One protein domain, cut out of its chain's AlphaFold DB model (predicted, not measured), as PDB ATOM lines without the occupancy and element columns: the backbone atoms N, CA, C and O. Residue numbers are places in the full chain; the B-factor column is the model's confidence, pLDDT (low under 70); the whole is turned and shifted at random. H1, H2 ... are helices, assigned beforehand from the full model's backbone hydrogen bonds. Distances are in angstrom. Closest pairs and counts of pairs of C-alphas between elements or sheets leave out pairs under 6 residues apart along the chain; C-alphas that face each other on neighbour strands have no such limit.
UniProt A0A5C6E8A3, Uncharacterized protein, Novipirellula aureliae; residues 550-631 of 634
ATOM      1  N   GLU A 550       3.081  19.425   6.003       75.62
ATOM      2  CA  GLU A 550       3.457  19.084   7.377       75.62
ATOM      3  C   GLU A 550       3.797  17.598   7.520       75.62
ATOM      4  O   GLU A 550       4.573  17.217   8.402       75.62
ATOM      5  N   SER A 551       3.293  16.756   6.611       85.81
ATOM      6  CA  SER A 551       3.470  15.305   6.666       85.81
ATOM      7  C   SER A 551       4.023  14.692   5.375       85.81
ATOM      8  O   SER A 551       4.004  15.278   4.289       85.81
ATOM      9  N   ARG A 552       4.521  13.455   5.500       85.31
ATOM     10  CA  ARG A 552       4.959  12.625   4.367       85.31
ATOM     11  C   ARG A 552       3.820  12.312   3.397       85.31
ATOM     12  O   ARG A 552       4.068  12.273   2.190       85.31
ATOM     13  N   ASP A 553       2.617  12.124   3.927       85.50
ATOM     14  CA  ASP A 553       1.430  11.736   3.169       85.50
ATOM     15  C   ASP A 553       0.878  12.907   2.350       85.50
ATOM     16  O   ASP A 553       0.477  12.715   1.207       85.50
ATOM     17  N   GLU A 554       0.960  14.138   2.866       85.50
ATOM     18  CA  GLU A 554       0.584  15.352   2.125       85.50
ATOM     19  C   GLU A 554       1.478  15.596   0.906       85.50
ATOM     20  O   GLU A 554       0.986  15.936  -0.170       85.50
ATOM     21  N   VAL A 555       2.790  15.369   1.048       87.88
ATOM     22  CA  VAL A 555       3.731  15.450  -0.079       87.88
ATOM     23  C   VAL A 555       3.382  14.402  -1.142       87.88
ATOM     24  O   VAL A 555       3.366  14.720  -2.329       87.88
ATOM     25  N   ILE A 556       3.064  13.165  -0.740       91.44
ATOM     26  CA  ILE A 556       2.658  12.102  -1.675       91.44
ATOM     27  C   ILE A 556       1.338  12.452  -2.370       91.44
ATOM     28  O   ILE A 556       1.258  12.354  -3.596       91.44
ATOM     29  N   ALA A 557       0.331  12.894  -1.616       86.75
ATOM     30  CA  ALA A 557      -0.978  13.255  -2.146       86.75
ATOM     31  C   ALA A 557      -0.879  14.397  -3.168       86.75
ATOM     32  O   ALA A 557      -1.496  14.333  -4.231       86.75
ATOM     33  N   GLU A 558      -0.046  15.407  -2.902       88.19
ATOM     34  CA  GLU A 558       0.168  16.517  -3.831       88.19
ATOM     35  C   GLU A 558       0.926  16.084  -5.094       88.19
ATOM     36  O   GLU A 558       0.564  16.492  -6.202       88.19
ATOM     37  N   LEU A 559       1.949  15.229  -4.965       89.81
ATOM     38  CA  LEU A 559       2.655  14.667  -6.120       89.81
ATOM     39  C   LEU A 559       1.710  13.832  -6.998       89.81
ATOM     40  O   LEU A 559       1.720  13.976  -8.222       89.81
ATOM     41  N   GLN A 560       0.850  13.010  -6.393       89.88
ATOM     42  CA  GLN A 560      -0.152  12.211  -7.105       89.88
ATOM     43  C   GLN A 560      -1.219  13.081  -7.774       89.88
ATOM     44  O   GLN A 560      -1.561  12.844  -8.935       89.88
ATOM     45  N   ARG A 561      -1.706  14.122  -7.087       90.12
ATOM     46  CA  ARG A 561      -2.654  15.098  -7.641       90.12
ATOM     47  C   ARG A 561      -2.078  15.775  -8.884       90.12
ATOM     48  O   ARG A 561      -2.704  15.742  -9.941       90.12
ATOM     49  N   ARG A 562      -0.856  16.314  -8.793       89.38
ATOM     50  CA  ARG A 562      -0.165  16.952  -9.928       89.38
ATOM     51  C   ARG A 562       0.064  15.991 -11.086       89.38
ATOM     52  O   ARG A 562      -0.095  16.389 -12.235       89.38
ATOM     53  N   HIS A 563       0.395  14.731 -10.799       86.94
ATOM     54  CA  HIS A 563       0.557  13.711 -11.834       86.94
ATOM     55  C   HIS A 563      -0.766  13.410 -12.552       86.94
ATOM     56  O   HIS A 563      -0.791  13.352 -13.780       86.94
ATOM     57  N   LYS A 564      -1.868  13.289 -11.801       86.00
ATOM     58  CA  LYS A 564      -3.218  13.066 -12.339       86.00
ATOM     59  C   LYS A 564      -3.713  14.239 -13.189       86.00
ATOM     60  O   LYS A 564      -4.369  14.023 -14.200       86.00
ATOM     61  N   GLU A 565      -3.392  15.463 -12.787       83.19
ATOM     62  CA  GLU A 565      -3.771  16.692 -13.496       83.19
ATOM     63  C   GLU A 565      -2.824  17.052 -14.656       83.19
ATOM     64  O   GLU A 565      -3.053  18.035 -15.355       83.19
ATOM     65  N   GLY A 566      -1.754  16.280 -14.878       81.62
ATOM     66  CA  GLY A 566      -0.781  16.547 -15.942       81.62
ATOM     67  C   GLY A 566       0.115  17.766 -15.688       81.62
ATOM     68  O   GLY A 566       0.766  18.255 -16.613       81.62
ATOM     69  N   ILE A 567       0.184  18.252 -14.447       83.19
ATOM     70  CA  ILE A 567       1.043  19.374 -14.060       83.19
ATOM     71  C   ILE A 567       2.513  18.913 -14.112       83.19
ATOM     72  O   ILE A 567       2.846  17.859 -13.560       83.19
ATOM     73  N   PRO A 568       3.432  19.676 -14.741       82.31
ATOM     74  CA  PRO A 568       4.832  19.279 -14.848       82.31
ATOM     75  C   PRO A 568       5.508  19.042 -13.485       82.31
ATOM     76  O   PRO A 568       5.690  19.962 -12.694       82.31
ATOM     77  N   LEU A 569       5.963  17.807 -13.249       86.19
ATOM     78  CA  LEU A 569       6.617  17.373 -11.999       86.19
ATOM     79  C   LEU A 569       8.149  17.293 -12.076       86.19
ATOM     80  O   LEU A 569       8.817  16.855 -11.133       86.19
ATOM     81  N   ASN A 570       8.742  17.688 -13.206       83.62
ATOM     82  CA  ASN A 570      10.194  17.726 -13.303       83.62
ATOM     83  C   ASN A 570      10.734  18.821 -12.373       83.62
ATOM     84  O   ASN A 570      10.193  19.924 -12.322       83.62
ATOM     85  N   HIS A 571      11.827  18.525 -11.670       80.12
ATOM     86  CA  HIS A 571      12.400  19.407 -10.648       80.12
ATOM     87  C   HIS A 571      12.584  20.859 -11.128       80.12
ATOM     88  O   HIS A 571      12.370  21.808 -10.380       80.12
ATOM     89  N   ARG A 572      12.969  21.063 -12.396       75.94
ATOM     90  CA  ARG A 572      13.168  22.407 -12.950       75.94
ATOM     91  C   ARG A 572      11.853  23.179 -13.093       75.94
ATOM     92  O   ARG A 572      11.850  24.369 -12.809       75.94
ATOM     93  N   ALA A 573      10.775  22.525 -13.513       77.31
ATOM     94  CA  ALA A 573       9.460  23.148 -13.625       77.31
ATOM     95  C   ALA A 573       8.881  23.501 -12.247       77.31
ATOM     96  O   ALA A 573       8.407  24.613 -12.060       77.31
ATOM     97  N   VAL A 574       9.015  22.621 -11.252       81.81
ATOM     98  CA  VAL A 574       8.520  22.894  -9.889       81.81
ATOM     99  C   VAL A 574       9.375  23.955  -9.171       81.81
ATOM    100  O   VAL A 574       8.867  24.717  -8.353       81.81
ATOM    101  N   SER A 575      10.665  24.069  -9.506       74.50
ATOM    102  CA  SER A 575      11.576  25.056  -8.903       74.50
ATOM    103  C   SER A 575      11.553  26.428  -9.588       74.50
ATOM    104  O   SER A 575      11.746  27.449  -8.926       74.50
ATOM    105  N   HIS A 576      11.414  26.468 -10.915       66.62
ATOM    106  CA  HIS A 576      11.633  27.667 -11.738       66.62
ATOM    107  C   HIS A 576      10.586  27.850 -12.851       66.62
ATOM    108  O   HIS A 576      10.841  28.597 -13.793       66.62
ATOM    109  N   GLY A 577       9.465  27.131 -12.795       65.81
ATOM    110  CA  GLY A 577       8.335  27.326 -13.706       65.81
ATOM    111  C   GLY A 577       7.509  28.566 -13.365       65.81
ATOM    112  O   GLY A 577       7.851  29.318 -12.448       65.81
ATOM    113  N   ASP A 578       6.422  28.749 -14.113       67.25
ATOM    114  CA  ASP A 578       5.445  29.823 -13.909       67.25
ATOM    115  C   ASP A 578       4.768  29.717 -12.531       67.25
ATOM    116  O   ASP A 578       4.817  28.662 -11.889       67.25
ATOM    117  N   ASP A 579       4.147  30.804 -12.064       60.00
ATOM    118  CA  ASP A 579       3.628  30.919 -10.690       60.00
ATOM    119  C   ASP A 579       2.627  29.805 -10.308       60.00
ATOM    120  O   ASP A 579       2.607  29.393  -9.151       60.00
ATOM    121  N   ASP A 580       1.892  29.242 -11.275       64.94
ATOM    122  CA  ASP A 580       0.935  28.140 -11.065       64.94
ATOM    123  C   ASP A 580       1.589  26.744 -10.956       64.94
ATOM    124  O   ASP A 580       0.965  25.779 -10.511       64.94
ATOM    125  N   ILE A 581       2.856  26.613 -11.365       71.19
ATOM    126  CA  ILE A 581       3.625  25.353 -11.362       71.19
ATOM    127  C   ILE A 581       4.677  25.370 -10.245       71.19
ATOM    128  O   ILE A 581       4.998  24.326  -9.659       71.19
ATOM    129  N   ARG A 582       5.220  26.555  -9.946       77.81
ATOM    130  CA  ARG A 582       6.293  26.748  -8.976       77.81
ATOM    131  C   ARG A 582       5.819  26.430  -7.562       77.81
ATOM    132  O   ARG A 582       4.948  27.098  -7.018       77.81
ATOM    133  N   ASP A 583       6.474  25.468  -6.924       80.38
ATOM    134  CA  ASP A 583       6.219  25.117  -5.530       80.38
ATOM    135  C   ASP A 583       7.517  24.719  -4.823       80.38
ATOM    136  O   ASP A 583       7.899  23.551  -4.717       80.38
ATOM    137  N   SER A 584       8.236  25.740  -4.356       77.38
ATOM    138  CA  SER A 584       9.500  25.556  -3.643       77.38
ATOM    139  C   SER A 584       9.308  24.891  -2.279       77.38
ATOM    140  O   SER A 584      10.222  24.216  -1.809       77.38
ATOM    141  N   ALA A 585       8.135  25.053  -1.658       81.19
ATOM    142  CA  ALA A 585       7.831  24.411  -0.388       81.19
ATOM    143  C   ALA A 585       7.774  22.892  -0.573       81.19
ATOM    144  O   ALA A 585       8.486  22.189   0.139       81.19
ATOM    145  N   LEU A 586       7.065  22.406  -1.599       86.25
ATOM    146  CA  LEU A 586       6.973  20.980  -1.925       86.25
ATOM    147  C   LEU A 586       8.350  20.339  -2.149       86.25
ATOM    148  O   LEU A 586       8.601  19.252  -1.631       86.25
ATOM    149  N   ILE A 587       9.266  21.011  -2.863       85.38
ATOM    150  CA  ILE A 587      10.644  20.520  -3.082       85.38
ATOM    151  C   ILE A 587      11.392  20.391  -1.760       85.38
ATOM    152  O   ILE A 587      11.918  19.323  -1.451       85.38
ATOM    153  N   LEU A 588      11.403  21.456  -0.961       82.00
ATOM    154  CA  LEU A 588      12.126  21.477   0.307       82.00
ATOM    155  C   LEU A 588      11.572  20.437   1.288       82.00
ATOM    156  O   LEU A 588      12.343  19.776   1.984       82.00
ATOM    157  N   THR A 589      10.246  20.250   1.338       86.50
ATOM    158  CA  THR A 589       9.646  19.235   2.215       86.50
ATOM    159  C   THR A 589       9.891  17.813   1.701       86.50
ATOM    160  O   THR A 589      10.189  16.917   2.493       86.50
ATOM    161  N   ALA A 590       9.844  17.598   0.383       85.69
ATOM    162  CA  ALA A 590      10.162  16.313  -0.235       85.69
ATOM    163  C   ALA A 590      11.628  15.910  -0.010       85.69
ATOM    164  O   ALA A 590      11.901  14.773   0.376       85.69
ATOM    165  N   GLU A 591      12.574  16.838  -0.167       86.12
ATOM    166  CA  GLU A 591      13.989  16.608   0.149       86.12
ATOM    167  C   GLU A 591      14.197  16.355   1.645       86.12
ATOM    168  O   GLU A 591      14.919  15.432   2.018       86.12
ATOM    169  N   LYS A 592      13.513  17.103   2.519       86.00
ATOM    170  CA  LYS A 592      13.583  16.895   3.971       86.00
ATOM    171  C   LYS A 592      13.103  15.500   4.386       86.00
ATOM    172  O   LYS A 592      13.726  14.879   5.245       86.00
ATOM    173  N   PHE A 593      12.008  14.998   3.811       86.44
ATOM    174  CA  PHE A 593      11.417  13.723   4.229       86.44
ATOM    175  C   PHE A 593      11.967  12.488   3.507       86.44
ATOM    176  O   PHE A 593      12.049  11.428   4.134       86.44
ATOM    177  N   TYR A 594      12.340  12.613   2.230       83.38
ATOM    178  CA  TYR A 594      12.754  11.497   1.366       83.38
ATOM    179  C   TYR A 594      14.226  11.585   0.924       83.38
ATOM    180  O   TYR A 594      14.756  10.652   0.311       83.38
ATOM    181  N   GLY A 595      14.911  12.687   1.247       81.62
ATOM    182  CA  GLY A 595      16.324  12.949   0.957       81.62
ATOM    183  C   GLY A 595      16.614  13.416  -0.470       81.62
ATOM    184  O   GLY A 595      17.626  14.068  -0.694       81.62
ATOM    185  N   ASP A 596      15.768  13.063  -1.440       84.25
ATOM    186  CA  ASP A 596      15.923  13.411  -2.857       84.25
ATOM    187  C   ASP A 596      14.539  13.486  -3.524       84.25
ATOM    188  O   ASP A 596      13.664  12.657  -3.246       84.25
ATOM    189  N   TRP A 597      14.354  14.440  -4.437       85.06
ATOM    190  CA  TRP A 597      13.137  14.610  -5.235       85.06
ATOM    191  C   TRP A 597      12.791  13.353  -6.044       85.06
ATOM    192  O   TRP A 597      11.633  12.938  -6.090       85.06
ATOM    193  N   ASP A 598      13.797  12.684  -6.621       84.88
ATOM    194  CA  ASP A 598      13.586  11.436  -7.371       84.88
ATOM    195  C   ASP A 598      13.047  10.313  -6.449       84.88
ATOM    196  O   ASP A 598      12.262   9.471  -6.883       84.88
ATOM    197  N   LYS A 599      13.425  10.296  -5.161       86.00
ATOM    198  CA  LYS A 599      12.914   9.312  -4.186       86.00
ATOM    199  C   LYS A 599      11.491   9.631  -3.738       86.00
ATOM    200  O   LYS A 599      10.712   8.703  -3.548       86.00
ATOM    201  N   ALA A 600      11.151  10.912  -3.608       87.31
ATOM    202  CA  ALA A 600       9.792  11.344  -3.295       87.31
ATOM    203  C   ALA A 600       8.804  10.970  -4.416       87.31
ATOM    204  O   ALA A 600       7.729  10.448  -4.136       87.31
ATOM    205  N   LEU A 601       9.196  11.135  -5.686       88.38
ATOM    206  CA  LEU A 601       8.393  10.698  -6.837       88.38
ATOM    207  C   LEU A 601       8.176   9.176  -6.854       88.38
ATOM    208  O   LEU A 601       7.060   8.719  -7.090       88.38
ATOM    209  N   LEU A 602       9.216   8.391  -6.546       87.56
ATOM    210  CA  LEU A 602       9.097   6.933  -6.429       87.56
ATOM    211  C   LEU A 602       8.179   6.515  -5.273       87.56
ATOM    212  O   LEU A 602       7.373   5.606  -5.443       87.56
ATOM    213  N   ALA A 603       8.272   7.188  -4.122       85.62
ATOM    214  CA  ALA A 603       7.394   6.949  -2.976       85.62
ATOM    215  C   ALA A 603       5.926   7.294  -3.284       85.62
ATOM    216  O   ALA A 603       5.025   6.630  -2.782       85.62
ATOM    217  N   ALA A 604       5.689   8.273  -4.161       86.38
ATOM    218  CA  ALA A 604       4.362   8.622  -4.660       86.38
ATOM    219  C   ALA A 604       3.827   7.667  -5.751       86.38
ATOM    220  O   ALA A 604       2.700   7.846  -6.216       86.38
ATOM    221  N   GLY A 605       4.606   6.656  -6.161       85.44
ATOM    222  CA  GLY A 605       4.236   5.700  -7.211       85.44
ATOM    223  C   GLY A 605       4.393   6.238  -8.638       85.44
ATOM    224  O   GLY A 605       3.839   5.665  -9.573       85.44
ATOM    225  N   ILE A 606       5.133   7.336  -8.823       87.50
ATOM    226  CA  ILE A 606       5.288   8.015 -10.113       87.50
ATOM    227  C   ILE A 606       6.546   7.500 -10.813       87.50
ATOM    228  O   ILE A 606       7.658   7.587 -10.282       87.50
ATOM    229  N   ASP A 607       6.392   6.991 -12.039       83.50
ATOM    230  CA  ASP A 607       7.532   6.542 -12.836       83.50
ATOM    231  C   ASP A 607       8.422   7.731 -13.233       83.50
ATOM    232  O   ASP A 607       8.019   8.618 -13.992       83.50
ATOM    233  N   LEU A 608       9.677   7.719 -12.782       78.69
ATOM    234  CA  LEU A 608      10.683   8.732 -13.117       78.69
ATOM    235  C   LEU A 608      10.887   8.881 -14.628       78.69
ATOM    236  O   LEU A 608      11.252   9.959 -15.100       78.69
ATOM    237  N   ALA A 609      10.663   7.810 -15.393       74.06
ATOM    238  CA  ALA A 609      10.809   7.822 -16.839       74.06
ATOM    239  C   ALA A 609       9.713   8.631 -17.556       74.06
ATOM    240  O   ALA A 609       9.967   9.060 -18.685       74.06
ATOM    241  N   SER A 610       8.566   8.853 -16.900       74.44
ATOM    242  CA  SER A 610       7.444   9.675 -17.375       74.44
ATOM    243  C   SER A 610       7.613  11.171 -17.067       74.44
ATOM    244  O   SER A 610       7.065  12.014 -17.769       74.44
ATOM    245  N   VAL A 611       8.419  11.510 -16.052       76.12
ATOM    246  CA  VAL A 611       8.623  12.893 -15.578       76.12
ATOM    247  C   VAL A 611       9.937  13.500 -16.091       76.12
ATOM    248  O   VAL A 611      10.028  14.708 -16.320       76.12
ATOM    249  N   GLN A 612      10.988  12.690 -16.267       74.44
ATOM    250  CA  GLN A 612      12.308  13.184 -16.671       74.44
ATOM    251  C   GLN A 612      12.405  13.428 -18.190       74.44
ATOM    252  O   GLN A 612      12.110  12.527 -18.977       74.44
ATOM    253  N   PRO A 613      12.947  14.584 -18.632       65.62
ATOM    254  CA  PRO A 613      13.223  14.833 -20.044       65.62
ATOM    255  C   PRO A 613      14.163  13.783 -20.656       65.62
ATOM    256  O   PRO A 613      15.133  13.349 -20.027       65.62
ATOM    257  N   GLU A 614      13.937  13.429 -21.923       63.75
ATOM    258  CA  GLU A 614      14.628  12.331 -22.624       63.75
ATOM    259  C   GLU A 614      16.171  12.422 -22.561       63.75
ATOM    260  O   GLU A 614      16.878  11.414 -22.431       63.75
ATOM    261  N   TRP A 615      16.726  13.638 -22.585       59.19
ATOM    262  CA  TRP A 615      18.170  13.871 -22.497       59.19
ATOM    263  C   TRP A 615      18.764  13.508 -21.121       59.19
ATOM    264  O   TRP A 615      19.905  13.039 -21.049       59.19
ATOM    265  N   VAL A 616      17.997  13.658 -20.032       65.00
ATOM    266  CA  VAL A 616      18.404  13.273 -18.667       65.00
ATOM    267  C   VAL A 616      18.487  11.750 -18.560       65.00
ATOM    268  O   VAL A 616      19.493  11.222 -18.074       65.00
ATOM    269  N   ARG A 617      17.497  11.035 -19.118       67.69
ATOM    270  CA  ARG A 617      17.499   9.564 -19.218       67.69
ATOM    271  C   ARG A 617      18.716   9.051 -19.991       67.69
ATOM    272  O   ARG A 617      19.436   8.181 -19.494       67.69
ATOM    273  N   LYS A 618      19.004   9.626 -21.168       68.75
ATOM    274  CA  LYS A 618      20.172   9.255 -21.996       68.75
ATOM    275  C   LYS A 618      21.497   9.475 -21.253       68.75
ATOM    276  O   LYS A 618      22.385   8.621 -21.305       68.75
ATOM    277  N   ARG A 619      21.625  10.576 -20.503       64.69
ATOM    278  CA  ARG A 619      22.822  10.880 -19.699       64.69
ATOM    279  C   ARG A 619      23.009   9.904 -18.533       64.69
ATOM    280  O   ARG A 619      24.110   9.373 -18.375       64.69
ATOM    281  N   LYS A 620      21.960   9.615 -17.751       63.66
ATOM    282  CA  LYS A 620      22.023   8.640 -16.640       63.66
ATOM    283  C   LYS A 620      22.353   7.226 -17.150       63.66
ATOM    284  O   LYS A 620      23.208   6.556 -16.570       63.66
ATOM    285  N   ALA A 621      21.779   6.802 -18.281       70.50
ATOM    286  CA  ALA A 621      22.105   5.520 -18.918       70.50
ATOM    287  C   ALA A 621      23.579   5.435 -19.361       70.50
ATOM    288  O   ALA A 621      24.242   4.424 -19.118       70.50
ATOM    289  N   MET A 622      24.129   6.511 -19.941       69.00
ATOM    290  CA  MET A 622      25.547   6.590 -20.317       69.00
ATOM    291  C   MET A 622      26.473   6.468 -19.096       69.00
ATOM    292  O   MET A 622      27.459   5.727 -19.145       69.00
ATOM    293  N   ILE A 623      26.151   7.155 -17.994       69.38
ATOM    294  CA  ILE A 623      26.921   7.098 -16.741       69.38
ATOM    295  C   ILE A 623      26.878   5.682 -16.150       69.38
ATOM    296  O   ILE A 623      27.924   5.130 -15.808       69.38
ATOM    297  N   LYS A 624      25.700   5.045 -16.114       69.88
ATOM    298  CA  LYS A 624      25.534   3.665 -15.626       69.88
ATOM    299  C   LYS A 624      26.309   2.660 -16.490       69.88
ATOM    300  O   LYS A 624      26.933   1.746 -15.952       69.88
ATOM    301  N   ARG A 625      26.356   2.864 -17.817       70.50
ATOM    302  CA  ARG A 625      27.159   2.049 -18.751       70.50
ATOM    303  C   ARG A 625      28.663   2.194 -18.495       70.50
ATOM    304  O   ARG A 625      29.363   1.185 -18.461       70.50
ATOM    305  N   LYS A 626      29.146   3.418 -18.242       65.06
ATOM    306  CA  LYS A 626      30.549   3.684 -17.870       65.06
ATOM    307  C   LYS A 626      30.919   3.070 -16.515       65.06
ATOM    308  O   LYS A 626      31.966   2.442 -16.409       65.06
ATOM    309  N   ALA A 627      30.045   3.165 -15.513       62.75
ATOM    310  CA  ALA A 627      30.265   2.546 -14.204       62.75
ATOM    311  C   ALA A 627      30.315   1.005 -14.284       62.75
ATOM    312  O   ALA A 627      31.166   0.379 -13.655       62.75
ATOM    313  N   LYS A 628      29.460   0.385 -15.112       62.62
ATOM    314  CA  LYS A 628      29.447  -1.075 -15.334       62.62
ATOM    315  C   LYS A 628      30.682  -1.565 -16.110       62.62
ATOM    316  O   LYS A 628      31.180  -2.650 -15.832       62.62
ATOM    317  N   GLN A 629      31.210  -0.755 -17.034       59.50
ATOM    318  CA  GLN A 629      32.478  -1.027 -17.730       59.50
ATOM    319  C   GLN A 629      33.706  -0.840 -16.825       59.50
ATOM    320  O   GLN A 629      34.664  -1.596 -16.954       59.50
ATOM    321  N   GLY A 630      33.666   0.102 -15.876       52.78
ATOM    322  CA  GLY A 630      34.716   0.277 -14.867       52.78
ATOM    323  C   GLY A 630      34.774  -0.852 -13.830       52.78
ATOM    324  O   GLY A 630      35.859  -1.217 -13.397       52.78
ATOM    325  N   ARG A 631      33.629  -1.455 -13.475       52.88
ATOM    326  CA  ARG A 631      33.553  -2.604 -12.547       52.88
ATOM    327  C   ARG A 631      33.920  -3.958 -13.167       52.88
ATOM    328  O   ARG A 631      34.269  -4.855 -12.425       52.88
TER     329      ARG A 631
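Overview. This is residues 550 to 631 of the 634 residues of an uncharacterized protein of Novipirellula aureliae (UniProt A0A5C6E8A3). What does the domain look like? A long helix, H6, runs out as an arm from a small body of five helices, its residues 618 to 631 sticking out free. In the body, H1, H3 and H4 pack together at crossed angles, H2 folds back on H3 as a helical hairpin, and H5 lies near the root of the arm. What is it made of? The printed part has 82 residues with six named helices, H1 to H6 in chain order, and no named strand; its class is all helix. It is only just compact, close to loose, with a radius of gyration of the C-alphas of 14.1 A, and spans 43 by 24 by 20 A.

Arrangement. What is near H6, residues 614 to 631? It touches no helix; it is close to but not clearly touching H5, residues 608 to 611, where the C-alphas of Ala 609 and Arg 617, the closest, are 7.3 A apart. H5 and H4, residues 597 to 603, only just touch, only at the corner, with 3 pairs of C-alphas within 8 A, the closest Leu 601 and Leu 608 at 7.0 A. How do the others stand? H1, residues 552 to 564, touches H4 with residues 555 to 559 alone, about perpendicular at 88 degrees, the closest C-alphas being Leu 559 and Leu 601 at 7.0 A. H3, residues 584 to 594, and H2, residues 571 to 576, form a hairpin at a shallow tilt of 30 degrees, opposite ways, with the closest C-alphas, Ser 575 and Ser 584, 5.7 A apart. H1 touches H3 with residues 552 to 555 alone, at a steep tilt of 57 degrees, opposite ways, the closest C-alphas being Val 555 and Ala 590 at 6.5 A. Are the backbones regular in their pairs? In H1, H2, H3, H4 and H6 every O i to N i+4 pair is within hydrogen-bond range; H5 is too short for one.

Along the chain. Where does H6 lie? It runs 26.1 A from C-alpha 614 at (14.628, 12.331, -22.624) to C-alpha 631 at (33.553, -2.604, -12.547). Where does H1 begin? C-alpha 552 is at (4.959, 12.625, 4.367), and H1 is 18.6 A long; H3 is 15.3 A.

Size, cuts and confidence. How far does it reach? The C-alphas farthest apart, Asp 579 and Arg 631, are 45.0 A apart. Are there cuts or long links? The printed part has no cut and no long link. Where is confidence low? Residues 576 to 580, 613 to 620, 622 to 624 and 626 to 631 of the model are under 70 in pLDDT.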